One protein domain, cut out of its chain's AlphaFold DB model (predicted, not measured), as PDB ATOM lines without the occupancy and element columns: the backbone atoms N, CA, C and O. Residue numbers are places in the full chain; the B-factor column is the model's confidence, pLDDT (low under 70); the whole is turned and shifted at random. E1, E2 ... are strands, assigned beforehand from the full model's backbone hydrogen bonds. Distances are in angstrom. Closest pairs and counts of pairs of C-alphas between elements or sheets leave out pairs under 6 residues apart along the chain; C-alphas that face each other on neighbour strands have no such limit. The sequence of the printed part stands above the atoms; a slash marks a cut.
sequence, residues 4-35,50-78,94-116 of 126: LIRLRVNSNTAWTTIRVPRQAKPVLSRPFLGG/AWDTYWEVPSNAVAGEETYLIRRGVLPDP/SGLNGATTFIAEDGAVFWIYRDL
ATOM      1  N   LEU A   4      50.906  70.312  33.801       91.38
ATOM      2  CA  LEU A   4      52.055  69.841  34.567       91.38
ATOM      3  C   LEU A   4      53.304  69.907  33.691       91.38
ATOM      4  O   LEU A   4      53.300  69.393  32.572       91.38
ATOM      5  N   ILE A   5      54.368  70.518  34.200       92.25
ATOM      6  CA  ILE A   5      55.692  70.478  33.577       92.25
ATOM      7  C   ILE A   5      56.619  69.589  34.397       92.25
ATOM      8  O   ILE A   5      56.480  69.491  35.615       92.25
ATOM      9  N   ARG A   6      57.574  68.947  33.727       91.00
ATOM     10  CA  ARG A   6      58.621  68.138  34.355       91.00
ATOM     11  C   ARG A   6      59.972  68.774  34.059       91.00
ATOM     12  O   ARG A   6      60.295  69.000  32.897       91.00
ATOM     13  N   LEU A   7      60.761  68.998  35.100       88.31
ATOM     14  CA  LEU A   7      62.134  69.481  35.022       88.31
ATOM     15  C   LEU A   7      63.059  68.499  35.722       88.31
ATOM     16  O   LEU A   7      62.771  68.066  36.837       88.31
ATOM     17  N   ARG A   8      64.196  68.190  35.101       86.88
ATOM     18  CA  ARG A   8      65.254  67.442  35.774       86.88
ATOM     19  C   ARG A   8      66.171  68.401  36.515       86.88
ATOM     20  O   ARG A   8      66.696  69.334  35.917       86.88
ATOM     21  N   VAL A   9      66.385  68.125  37.791       81.25
ATOM     22  CA  VAL A   9      67.289  68.869  38.662       81.25
ATOM     23  C   VAL A   9      68.371  67.912  39.125       81.25
ATOM     24  O   VAL A   9      68.080  66.826  39.626       81.25
ATOM     25  N   ASN A  10      69.629  68.284  38.911       76.69
ATOM     26  CA  ASN A  10      70.745  67.479  39.387       76.69
ATOM     27  C   ASN A  10      70.841  67.598  40.908       76.69
ATOM     28  O   ASN A  10      70.679  68.675  41.478       76.69
ATOM     29  N   SER A  11      71.103  66.473  41.559       67.25
ATOM     30  CA  SER A  11      71.283  66.399  43.002       67.25
ATOM     31  C   SER A  11      72.691  66.860  43.342       67.25
ATOM     32  O   SER A  11      73.636  66.076  43.397       67.25
ATOM     33  N   ASN A  12      72.846  68.166  43.515       66.56
ATOM     34  CA  ASN A  12      74.054  68.761  44.054       66.56
ATOM     35  C   ASN A  12      73.692  69.667  45.238       66.56
ATOM     36  O   ASN A  12      72.550  70.096  45.417       66.56
ATOM     37  N   THR A  13      74.681  69.925  46.089       65.19
ATOM     38  CA  THR A  13      74.578  70.930  47.154       65.19
ATOM     39  C   THR A  13      74.777  72.347  46.617       65.19
ATOM     40  O   THR A  13      74.704  73.295  47.391       65.19
ATOM     41  N   ALA A  14      75.023  72.504  45.315       69.31
ATOM     42  CA  ALA A  14      75.082  73.796  44.657       69.31
ATOM     43  C   ALA A  14      73.666  74.293  44.333       69.31
ATOM     44  O   ALA A  14      72.701  73.531  44.273       69.31
ATOM     45  N   TRP A  15      73.530  75.594  44.123       75.38
ATOM     46  CA  TRP A  15      72.289  76.151  43.607       75.38
ATOM     47  C   TRP A  15      72.224  75.953  42.100       75.38
ATOM     48  O   TRP A  15      73.179  76.236  41.381       75.38
ATOM     49  N   THR A  16      71.084  75.465  41.628       78.00
ATOM     50  CA  THR A  16      70.807  75.271  40.209       78.00
ATOM     51  C   THR A  16      69.725  76.246  39.774       78.00
ATOM     52  O   THR A  16      68.649  76.297  40.368       78.00
ATOM     53  N   THR A  17      69.987  77.007  38.716       83.31
ATOM     54  CA  THR A  17      68.986  77.886  38.110       83.31
ATOM     55  C   THR A  17      68.043  77.087  37.217       83.31
ATOM     56  O   THR A  17      68.480  76.351  36.334       83.31
ATOM     57  N   ILE A  18      66.741  77.260  37.422       85.75
ATOM     58  CA  ILE A  18      65.679  76.694  36.589       85.75
ATOM     59  C   ILE A  18      64.745  77.804  36.110       85.75
ATOM     60  O   ILE A  18      64.619  78.853  36.742       85.75
ATOM     61  N   ARG A  19      64.061  77.552  34.995       88.00
ATOM     62  CA  ARG A  19      62.994  78.412  34.482       88.00
ATOM     63  C   ARG A  19      61.710  77.608  34.396       88.00
ATOM     64  O   ARG A  19      61.714  76.483  33.899       88.00
ATOM     65  N   VAL A  20      60.627  78.176  34.910       89.75
ATOM     66  CA  VAL A  20      59.286  77.581  34.869       89.75
ATOM     67  C   VAL A  20      58.292  78.620  34.372       89.75
ATOM     68  O   VAL A  20      58.532  79.810  34.555       89.75
ATOM     69  N   PRO A  21      57.164  78.222  33.765       90.81
ATOM     70  CA  PRO A  21      56.093  79.153  33.440       90.81
ATOM     71  C   PRO A  21      55.683  79.983  34.655       90.81
ATOM     72  O   PRO A  21      55.729  79.497  35.789       90.81
ATOM     73  N   ARG A  22      55.271  81.235  34.431       87.38
ATOM     74  CA  ARG A  22      54.883  82.111  35.546       87.38
ATOM     75  C   ARG A  22      53.795  81.465  36.393       87.38
ATOM     76  O   ARG A  22      52.886  80.823  35.866       87.38
ATOM     77  N   GLN A  23      53.866  81.684  37.704       88.75
ATOM     78  CA  GLN A  23      52.900  81.154  38.675       88.75
ATOM     79  C   GLN A  23      52.902  79.620  38.794       88.75
ATOM     80  O   GLN A  23      52.019  79.074  39.460       88.75
ATOM     81  N   ALA A  24      53.872  78.926  38.185       89.88
ATOM     82  CA  ALA A  24      54.049  77.500  38.393       89.88
ATOM     83  C   ALA A  24      54.432  77.213  39.850       89.88
ATOM     84  O   ALA A  24      55.222  77.940  40.455       89.88
ATOM     85  N   LYS A  25      53.889  76.133  40.414       89.50
ATOM     86  CA  LYS A  25      54.185  75.702  41.786       89.50
ATOM     87  C   LYS A  25      54.760  74.291  41.787       89.50
ATOM     88  O   LYS A  25      54.219  73.446  41.074       89.50
ATOM     89  N   PRO A  26      55.811  74.008  42.573       88.88
ATOM     90  CA  PRO A  26      56.321  72.653  42.703       88.88
ATOM     91  C   PRO A  26      55.276  71.811  43.443       88.88
ATOM     92  O   PRO A  26      54.781  72.216  44.494       88.88
ATOM     93  N   VAL A  27      54.912  70.661  42.881       90.44
ATOM     94  CA  VAL A  27      53.861  69.785  43.438       90.44
ATOM     95  C   VAL A  27      54.357  68.385  43.759       90.44
ATOM     96  O   VAL A  27      53.780  67.705  44.600       90.44
ATOM     97  N   LEU A  28      55.422  67.940  43.095       86.75
ATOM     98  CA  LEU A  28      55.961  66.601  43.264       86.75
ATOM     99  C   LEU A  28      57.438  66.589  42.873       86.75
ATOM    100  O   LEU A  28      57.839  67.252  41.919       86.75
ATOM    101  N   SER A  29      58.246  65.785  43.560       85.56
ATOM    102  CA  SER A  29      59.550  65.399  43.047       85.56
ATOM    103  C   SER A  29      59.852  63.950  43.370       85.56
ATOM    104  O   SER A  29      59.476  63.450  44.432       85.56
ATOM    105  N   ARG A  30      60.499  63.283  42.414       85.25
ATOM    106  CA  ARG A  30      60.862  61.867  42.465       85.25
ATOM    107  C   ARG A  30      62.313  61.674  42.041       85.25
ATOM    108  O   ARG A  30      62.757  62.398  41.143       85.25
ATOM    109  N   PRO A  31      63.035  60.700  42.621       79.62
ATOM    110  CA  PRO A  31      64.355  60.337  42.136       79.62
ATOM    111  C   PRO A  31      64.289  60.052  40.637       79.62
ATOM    112  O   PRO A  31      63.403  59.328  40.171       79.62
ATOM    113  N   PHE A  32      65.214  60.616  39.864       80.00
ATOM    114  CA  PHE A  32      65.333  60.238  38.466       80.00
ATOM    115  C   PHE A  32      65.932  58.834  38.395       80.00
ATOM    116  O   PHE A  32      67.132  58.634  38.586       80.00
ATOM    117  N   LEU A  33      65.087  57.859  38.075       68.94
ATOM    118  CA  LEU A  33      65.490  56.480  37.821       68.94
ATOM    119  C   LEU A  33      65.989  56.363  36.377       68.94
ATOM    120  O   LEU A  33      65.323  55.826  35.492       68.94
ATOM    121  N   GLY A  34      67.151  56.949  36.110       57.62
ATOM    122  CA  GLY A  34      67.812  56.833  34.819       57.62
ATOM    123  C   GLY A  34      68.309  55.418  34.576       57.62
ATOM    124  O   GLY A  34      69.390  55.074  35.025       57.62
ATOM    125  N   GLY A  35      67.539  54.610  33.847       46.88
ATOM    126  CA  GLY A  35      68.058  53.497  33.048       46.88
ATOM    127  C   GLY A  35      68.851  52.398  33.762       46.88
ATOM    128  O   GLY A  35      69.549  51.659  33.074       46.88
ATOM    129  N   ALA A  50      70.060  62.683  40.370       80.69
ATOM    130  CA  ALA A  50      69.134  63.626  39.766       80.69
ATOM    131  C   ALA A  50      67.705  63.332  40.217       80.69
ATOM    132  O   ALA A  50      67.386  62.234  40.675       80.69
ATOM    133  N   TRP A  51      66.852  64.330  40.053       83.75
ATOM    134  CA  TRP A  51      65.467  64.338  40.482       83.75
ATOM    135  C   TRP A  51      64.587  64.911  39.386       83.75
ATOM    136  O   TRP A  51      64.914  65.929  38.779       83.75
ATOM    137  N   ASP A  52      63.457  64.268  39.136       88.56
ATOM    138  CA  ASP A  52      62.393  64.865  38.350       88.56
ATOM    139  C   ASP A  52      61.527  65.702  39.291       88.56
ATOM    140  O   ASP A  52      60.925  65.183  40.229       88.56
ATOM    141  N   THR A  53      61.489  67.009  39.066       88.00
ATOM    142  CA  THR A  53      60.589  67.947  39.743       88.00
ATOM    143  C   THR A  53      59.417  68.248  38.821       88.00
ATOM    144  O   THR A  53      59.584  68.469  37.619       88.00
ATOM    145  N   TYR A  54      58.217  68.236  39.376       90.88
ATOM    146  CA  TYR A  54      56.977  68.465  38.659       90.88
ATOM    147  C   TYR A  54      56.342  69.744  39.166       90.88
ATOM    148  O   TYR A  54      56.196  69.932  40.377       90.88
ATOM    149  N   TRP A  55      55.953  70.603  38.231       92.50
ATOM    150  CA  TRP A  55      55.370  71.893  38.552       92.50
ATOM    151  C   TRP A  55      54.017  72.052  37.892       92.50
ATOM    152  O   TRP A  55      53.866  71.850  36.686       92.50
ATOM    153  N   GLU A  56      53.032  72.422  38.697       93.94
ATOM    154  CA  GLU A  56      51.693  72.718  38.228       93.94
ATOM    155  C   GLU A  56      51.609  74.182  37.803       93.94
ATOM    156  O   GLU A  56      51.882  75.093  38.583       93.94
ATOM    157  N   VAL A  57      51.206  74.398  36.556       92.38
ATOM    158  CA  VAL A  57      50.954  75.700  35.951       92.38
ATOM    159  C   VAL A  57      49.443  75.931  35.952       92.38
ATOM    160  O   VAL A  57      48.709  75.169  35.303       92.38
ATOM    161  N   PRO A  58      48.943  76.960  36.654       90.50
ATOM    162  CA  PRO A  58      47.515  77.227  36.703       90.50
ATOM    163  C   PRO A  58      46.998  77.641  35.318       90.50
ATOM    164  O   PRO A  58      47.720  78.203  34.499       90.50
ATOM    165  N   SER A  59      45.727  77.367  35.020       88.25
ATOM    166  CA  SER A  59      45.175  77.631  33.679       88.25
ATOM    167  C   SER A  59      45.105  79.114  33.312       88.25
ATOM    168  O   SER A  59      45.015  79.441  32.134       88.25
ATOM    169  N   ASN A  60      45.120  79.997  34.311       89.12
ATOM    170  CA  ASN A  60      45.175  81.449  34.161       89.12
ATOM    171  C   ASN A  60      46.609  81.999  34.259       89.12
ATOM    172  O   ASN A  60      46.772  83.192  34.514       89.12
ATOM    173  N   ALA A  61      47.627  81.143  34.104       85.25
ATOM    174  CA  ALA A  61      49.016  81.568  34.142       85.25
ATOM    175  C   ALA A  61      49.293  82.646  33.089       85.25
ATOM    176  O   ALA A  61      48.943  82.497  31.914       85.25
ATOM    177  N   VAL A  62      49.948  83.726  33.510       86.62
ATOM    178  CA  VAL A  62      50.445  84.756  32.595       86.62
ATOM    179  C   VAL A  62      51.526  84.149  31.697       86.62
ATOM    180  O   VAL A  62      52.355  83.364  32.154       86.62
ATOM    181  N   ALA A  63      51.538  84.525  30.417       85.25
ATOM    182  CA  ALA A  63      52.572  84.085  29.486       85.25
ATOM    183  C   ALA A  63      53.981  84.503  29.953       85.25
ATOM    184  O   ALA A  63      54.172  85.580  30.525       85.25
ATOM    185  N   GLY A  64      54.969  83.654  29.665       86.88
ATOM    186  CA  GLY A  64      56.372  83.856  30.028       86.88
ATOM    187  C   GLY A  64      56.861  82.889  31.104       86.88
ATOM    188  O   GLY A  64      56.151  81.965  31.506       86.88
ATOM    189  N   GLU A  65      58.083  83.126  31.570       88.19
ATOM    190  CA  GLU A  65      58.775  82.283  32.543       88.19
ATOM    191  C   GLU A  65      59.228  83.099  33.759       88.19
ATOM    192  O   GLU A  65      59.454  84.306  33.682       88.19
ATOM    193  N   GLU A  66      59.352  82.420  34.890       86.19
ATOM    194  CA  GLU A  66      59.961  82.889  36.124       86.19
ATOM    195  C   GLU A  66      61.215  82.060  36.400       86.19
ATOM    196  O   GLU A  66      61.249  80.848  36.166       86.19
ATOM    197  N   THR A  67      62.258  82.734  36.879       86.06
ATOM    198  CA  THR A  67      63.523  82.089  37.230       86.06
ATOM    199  C   THR A  67      63.492  81.710  38.701       86.06
ATOM    200  O   THR A  67      63.068  82.495  39.550       86.06
ATOM    201  N   TYR A  68      63.936  80.497  39.000       84.94
ATOM    202  CA  TYR A  68      64.071  79.998  40.359       84.94
ATOM    203  C   TYR A  68      65.457  79.412  40.561       84.94
ATOM    204  O   TYR A  68      66.077  78.899  39.630       84.94
ATOM    205  N   LEU A  69      65.917  79.453  41.802       81.88
ATOM    206  CA  LEU A  69      67.082  78.724  42.259       81.88
ATOM    207  C   LEU A  69      66.604  77.555  43.100       81.88
ATOM    208  O   LEU A  69      65.860  77.741  44.060       81.88
ATOM    209  N   ILE A  70      67.024  76.354  42.725       82.88
ATOM    210  CA  ILE A  70      66.710  75.123  43.437       82.88
ATOM    211  C   ILE A  70      67.997  74.458  43.910       82.88
ATOM    212  O   ILE A  70      68.967  74.347  43.162       82.88
ATOM    213  N   ARG A  71      68.003  74.013  45.161       78.69
ATOM    214  CA  ARG A  71      69.109  73.274  45.771       78.69
ATOM    215  C   ARG A  71      68.549  72.151  46.618       78.69
ATOM    216  O   ARG A  71      67.540  72.330  47.299       78.69
ATOM    217  N   ARG A  72      69.232  71.009  46.633       75.50
ATOM    218  CA  ARG A  72      68.923  69.957  47.601       75.50
ATOM    219  C   ARG A  72      69.367  70.398  48.997       75.50
ATOM    220  O   ARG A  72      70.536  70.715  49.220       75.50
ATOM    221  N   GLY A  73      68.432  70.413  49.937       67.44
ATOM    222  CA  GLY A  73      68.731  70.518  51.355       67.44
ATOM    223  C   GLY A  73      69.507  69.291  51.817       67.44
ATOM    224  O   GLY A  73      69.198  68.162  51.436       67.44
ATOM    225  N   VAL A  74      70.531  69.508  52.638       59.38
ATOM    226  CA  VAL A  74      71.159  68.411  53.374       59.38
ATOM    227  C   VAL A  74      70.210  68.082  54.517       59.38
ATOM    228  O   VAL A  74      69.943  68.941  55.357       59.38
ATOM    229  N   LEU A  75      69.656  66.868  54.520       51.19
ATOM    230  CA  LEU A  75      69.034  66.347  55.729       51.19
ATOM    231  C   LEU A  75      70.164  66.197  56.757       51.19
ATOM    232  O   LEU A  75      71.135  65.499  56.456       51.19
ATOM    233  N   PRO A  76      70.100  66.882  57.909       46.06
ATOM    234  CA  PRO A  76      71.037  66.621  58.988       46.06
ATOM    235  C   PRO A  76      70.936  65.152  59.417       46.06
ATOM    236  O   PRO A  76      69.932  64.490  59.147       46.06
ATOM    237  N   ASP A  77      72.010  64.656  60.033       48.16
ATOM    238  CA  ASP A  77      72.189  63.263  60.448       48.16
ATOM    239  C   ASP A  77      70.916  62.620  61.036       48.16
ATOM    240  O   ASP A  77      70.099  63.312  61.660       48.16
ATOM    241  N   PRO A  78      70.745  61.290  60.887       40.69
ATOM    242  CA  PRO A  78      69.595  60.565  61.422       40.69
ATOM    243  C   PRO A  78      69.481  60.785  62.940       40.69
ATOM    244  O   PRO A  78      70.188  60.169  63.732       40.69
ATOM    245  N   SER A  94      70.318  90.297  46.744       53.28
ATOM    246  CA  SER A  94      70.412  89.469  45.525       53.28
ATOM    247  C   SER A  94      69.093  89.282  44.756       53.28
ATOM    248  O   SER A  94      69.089  88.690  43.679       53.28
ATOM    249  N   GLY A  95      67.966  89.802  45.262       55.78
ATOM    250  CA  GLY A  95      66.660  89.696  44.589       55.78
ATOM    251  C   GLY A  95      65.967  88.348  44.713       55.78
ATOM    252  O   GLY A  95      65.059  88.053  43.936       55.78
ATOM    253  N   LEU A  96      66.378  87.524  45.671       62.28
ATOM    254  CA  LEU A  96      65.737  86.249  45.953       62.28
ATOM    255  C   LEU A  96      64.545  86.457  46.893       62.28
ATOM    256  O   LEU A  96      64.662  87.098  47.933       62.28
ATOM    257  N   ASN A  97      63.380  85.920  46.534       65.50
ATOM    258  CA  ASN A  97      62.162  86.025  47.332       65.50
ATOM    259  C   ASN A  97      61.661  84.643  47.747       65.50
ATOM    260  O   ASN A  97      61.448  83.786  46.887       65.50
ATOM    261  N   GLY A  98      61.437  84.489  49.058       61.72
ATOM    262  CA  GLY A  98      60.676  83.401  49.668       61.72
ATOM    263  C   GLY A  98      61.313  82.024  49.492       61.72
ATOM    264  O   GLY A  98      61.214  81.424  48.426       61.72
ATOM    265  N   ALA A  99      61.905  81.484  50.560       64.50
ATOM    266  CA  ALA A  99      62.301  80.079  50.580       64.50
ATOM    267  C   ALA A  99      61.041  79.207  50.612       64.50
ATOM    268  O   ALA A  99      60.300  79.214  51.594       64.50
ATOM    269  N   THR A 100      60.789  78.451  49.547       73.88
ATOM    270  CA  THR A 100      59.810  77.363  49.579       73.88
ATOM    271  C   THR A 100      60.543  76.072  49.903       73.88
ATOM    272  O   THR A 100      61.405  75.635  49.136       73.88
ATOM    273  N   THR A 101      60.194  75.459  51.033       74.56
ATOM    274  CA  THR A 101      60.593  74.085  51.341       74.56
ATOM    275  C   THR A 101      59.735  73.141  50.519       74.56
ATOM    276  O   THR A 101      58.508  73.176  50.604       74.56
ATOM    277  N   PHE A 102      60.374  72.279  49.742       80.00
ATOM    278  CA  PHE A 102      59.698  71.264  48.953       80.00
ATOM    279  C   PHE A 102      60.228  69.878  49.334       80.00
ATOM    280  O   PHE A 102      61.425  69.626  49.239       80.00
ATOM    281  N   ILE A 103      59.346  68.989  49.795       77.50
ATOM    282  CA  ILE A 103      59.713  67.637  50.235       77.50
ATOM    283  C   ILE A 103      59.357  66.652  49.130       77.50
ATOM    284  O   ILE A 103      58.234  66.623  48.627       77.50
ATOM    285  N   ALA A 104      60.341  65.863  48.743       77.56
ATOM    286  CA  ALA A 104      60.229  64.854  47.717       77.56
ATOM    287  C   ALA A 104      59.661  63.540  48.272       77.56
ATOM    288  O   ALA A 104      59.623  63.337  49.485       77.56
ATOM    289  N   GLU A 105      59.237  62.625  47.396       74.56
ATOM    290  CA  GLU A 105      58.581  61.379  47.834       74.56
ATOM    291  C   GLU A 105      59.455  60.476  48.713       74.56
ATOM    292  O   GLU A 105      58.919  59.771  49.564       74.56
ATOM    293  N   ASP A 106      60.780  60.496  48.545       70.38
ATOM    294  CA  ASP A 106      61.701  59.707  49.378       70.38
ATOM    295  C   ASP A 106      62.139  60.426  50.669       70.38
ATOM    296  O   ASP A 106      62.986  59.922  51.405       70.38
ATOM    297  N   GLY A 107      61.581  61.610  50.938       70.25
ATOM    298  CA  GLY A 107      61.941  62.452  52.076       70.25
ATOM    299  C   GLY A 107      63.066  63.457  51.811       70.25
ATOM    300  O   GLY A 107      63.361  64.261  52.696       70.25
ATOM    301  N   ALA A 108      63.680  63.482  50.621       74.06
ATOM    302  CA  ALA A 108      64.646  64.516  50.260       74.06
ATOM    303  C   ALA A 108      64.016  65.916  50.300       74.06
ATOM    304  O   ALA A 108      62.891  66.133  49.854       74.06
ATOM    305  N   VAL A 109      64.770  66.891  50.802       78.62
ATOM    306  CA  VAL A 109      64.313  68.279  50.914       78.62
ATOM    307  C   VAL A 109      64.942  69.113  49.812       78.62
ATOM    308  O   VAL A 109      66.129  68.986  49.523       78.62
ATOM    309  N   PHE A 110      64.154  70.000  49.221       80.06
ATOM    310  CA  PHE A 110      64.582  71.002  48.263       80.06
ATOM    311  C   PHE A 110      64.267  72.393  48.792       80.06
ATOM    312  O   PHE A 110      63.163  72.666  49.260       80.06
ATOM    313  N   TRP A 111      65.248  73.274  48.666       81.00
ATOM    314  CA  TRP A 111      65.090  74.700  48.871       81.00
ATOM    315  C   TRP A 111      64.892  75.358  47.521       81.00
ATOM    316  O   TRP A 111      65.684  75.137  46.603       81.00
ATOM    317  N   ILE A 112      63.824  76.140  47.399       83.56
ATOM    318  CA  ILE A 112      63.461  76.829  46.168       83.56
ATOM    319  C   ILE A 112      63.306  78.312  46.478       83.56
ATOM    320  O   ILE A 112      62.432  78.688  47.257       83.56
ATOM    321  N   TYR A 113      64.117  79.145  45.838       82.31
ATOM    322  CA  TYR A 113      63.987  80.598  45.870       82.31
ATOM    323  C   TYR A 113      63.516  81.107  44.520       82.31
ATOM    324  O   TYR A 113      63.992  80.653  43.480       82.31
ATOM    325  N   ARG A 114      62.609  82.081  44.524       80.19
ATOM    326  CA  ARG A 114      62.271  82.817  43.309       80.19
ATOM    327  C   ARG A 114      63.309  83.905  43.078       80.19
ATOM    328  O   ARG A 114      63.520  84.732  43.957       80.19
ATOM    329  N   ASP A 115      63.884  83.952  41.887       77.81
ATOM    330  CA  ASP A 115      64.736  85.053  41.455       77.81
ATOM    331  C   ASP A 115      63.873  86.150  40.817       77.81
ATOM    332  O   ASP A 115      63.280  85.970  39.750       77.81
ATOM    333  N   LEU A 116      63.756  87.285  41.512       71.31
ATOM    334  CA  LEU A 116      62.949  88.423  41.078       71.31
ATOM    335  C   LEU A 116      63.589  89.213  39.932       71.31
ATOM    336  O   LEU A 116      62.865  89.907  39.219       71.31
TER     337      LEU A 116
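This is residues 4 to 35, 50 to 78 and 94 to 116 of the 126 residues of an uncharacterized protein of Nocardia asteroides NBRC 15531 (UniProt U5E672). Two small, strongly twisted sheets lie face to face as a sandwich, E2, E5, E7 and E6 making one and E1, E4 and E3 the other, their strands crossed at 42 degrees. The edges of the two sheets come near each other on both sides, E1 by E2 and E3 by E6, while residues 73 to 78 trail away beyond E5 to a cut. The printed part has 84 residues with seven named strands, E1 to E7 in chain order, and no named helix: the class is all strand. Both sheets are antiparallel, in the orders E2, E5, E7, E6 and E1, E4, E3. The whole is compact, with a radius of gyration of the C-alphas of 12.8 A, and flat, spanning 41 by 34 by 18 A.

Find C-alpha 4 at (52.055, 69.841, 34.567); from there E1 runs through residues 4 to 10. Next come E2, residues 16 to 21, and E3, residues 25 to 31. After the first cut, find C-alpha 50 at (69.134, 63.626, 39.766), where E4 begins; it runs to residue 57 over 22.2 A. E5, residues 65 to 72, measures 21.9 A. E6, residues 96 to 103, measures 20.0 A, and E7, residues 109 to 115, ends at C-alpha 115, (64.736, 85.053, 41.455).

Begin with the sheet of four. E2 and E5 are antiparallel at 142 degrees; look for N 18 and O 68, 2.8 A apart. E5 and E7 are antiparallel at 148 degrees, with N 69 and O 113 at 2.8 A. E7 and E6 form a hairpin at 157 degrees, with N 102 and O 110 at 2.9 A. In the other sheet, E1 and E4 are antiparallel at 153 degrees, with N 7 and O 53 at 2.8 A, and E4 and E3 at 156 degrees, with N 54 and O 28 at 2.8 A. Between the sheets, the closest C-alphas of E1 and E2 are those of Val 9 and Thr 16, 7.5 A apart; those of E3 and E6 are Pro 26 and Phe 102, 7.2 A apart. E4 and E7 are apart.

The two farthest C-alphas, those of Ala 63 and Pro 78, are 43.2 A apart. Residues 36 to 49 are not printed, a gap of 12.2 A between C-alphas 35 and 50; residues 79 to 93 are not printed either, and C-alphas 78 and 94 are 33.0 A apart. Of the links that are printed whole, E4 to E5 is short and the others are tight. The mean pLDDT of the printed part is 78.1; look for values under 70 at residues 11 to 14, 33 to 35, 73 to 78 and 94 to 99.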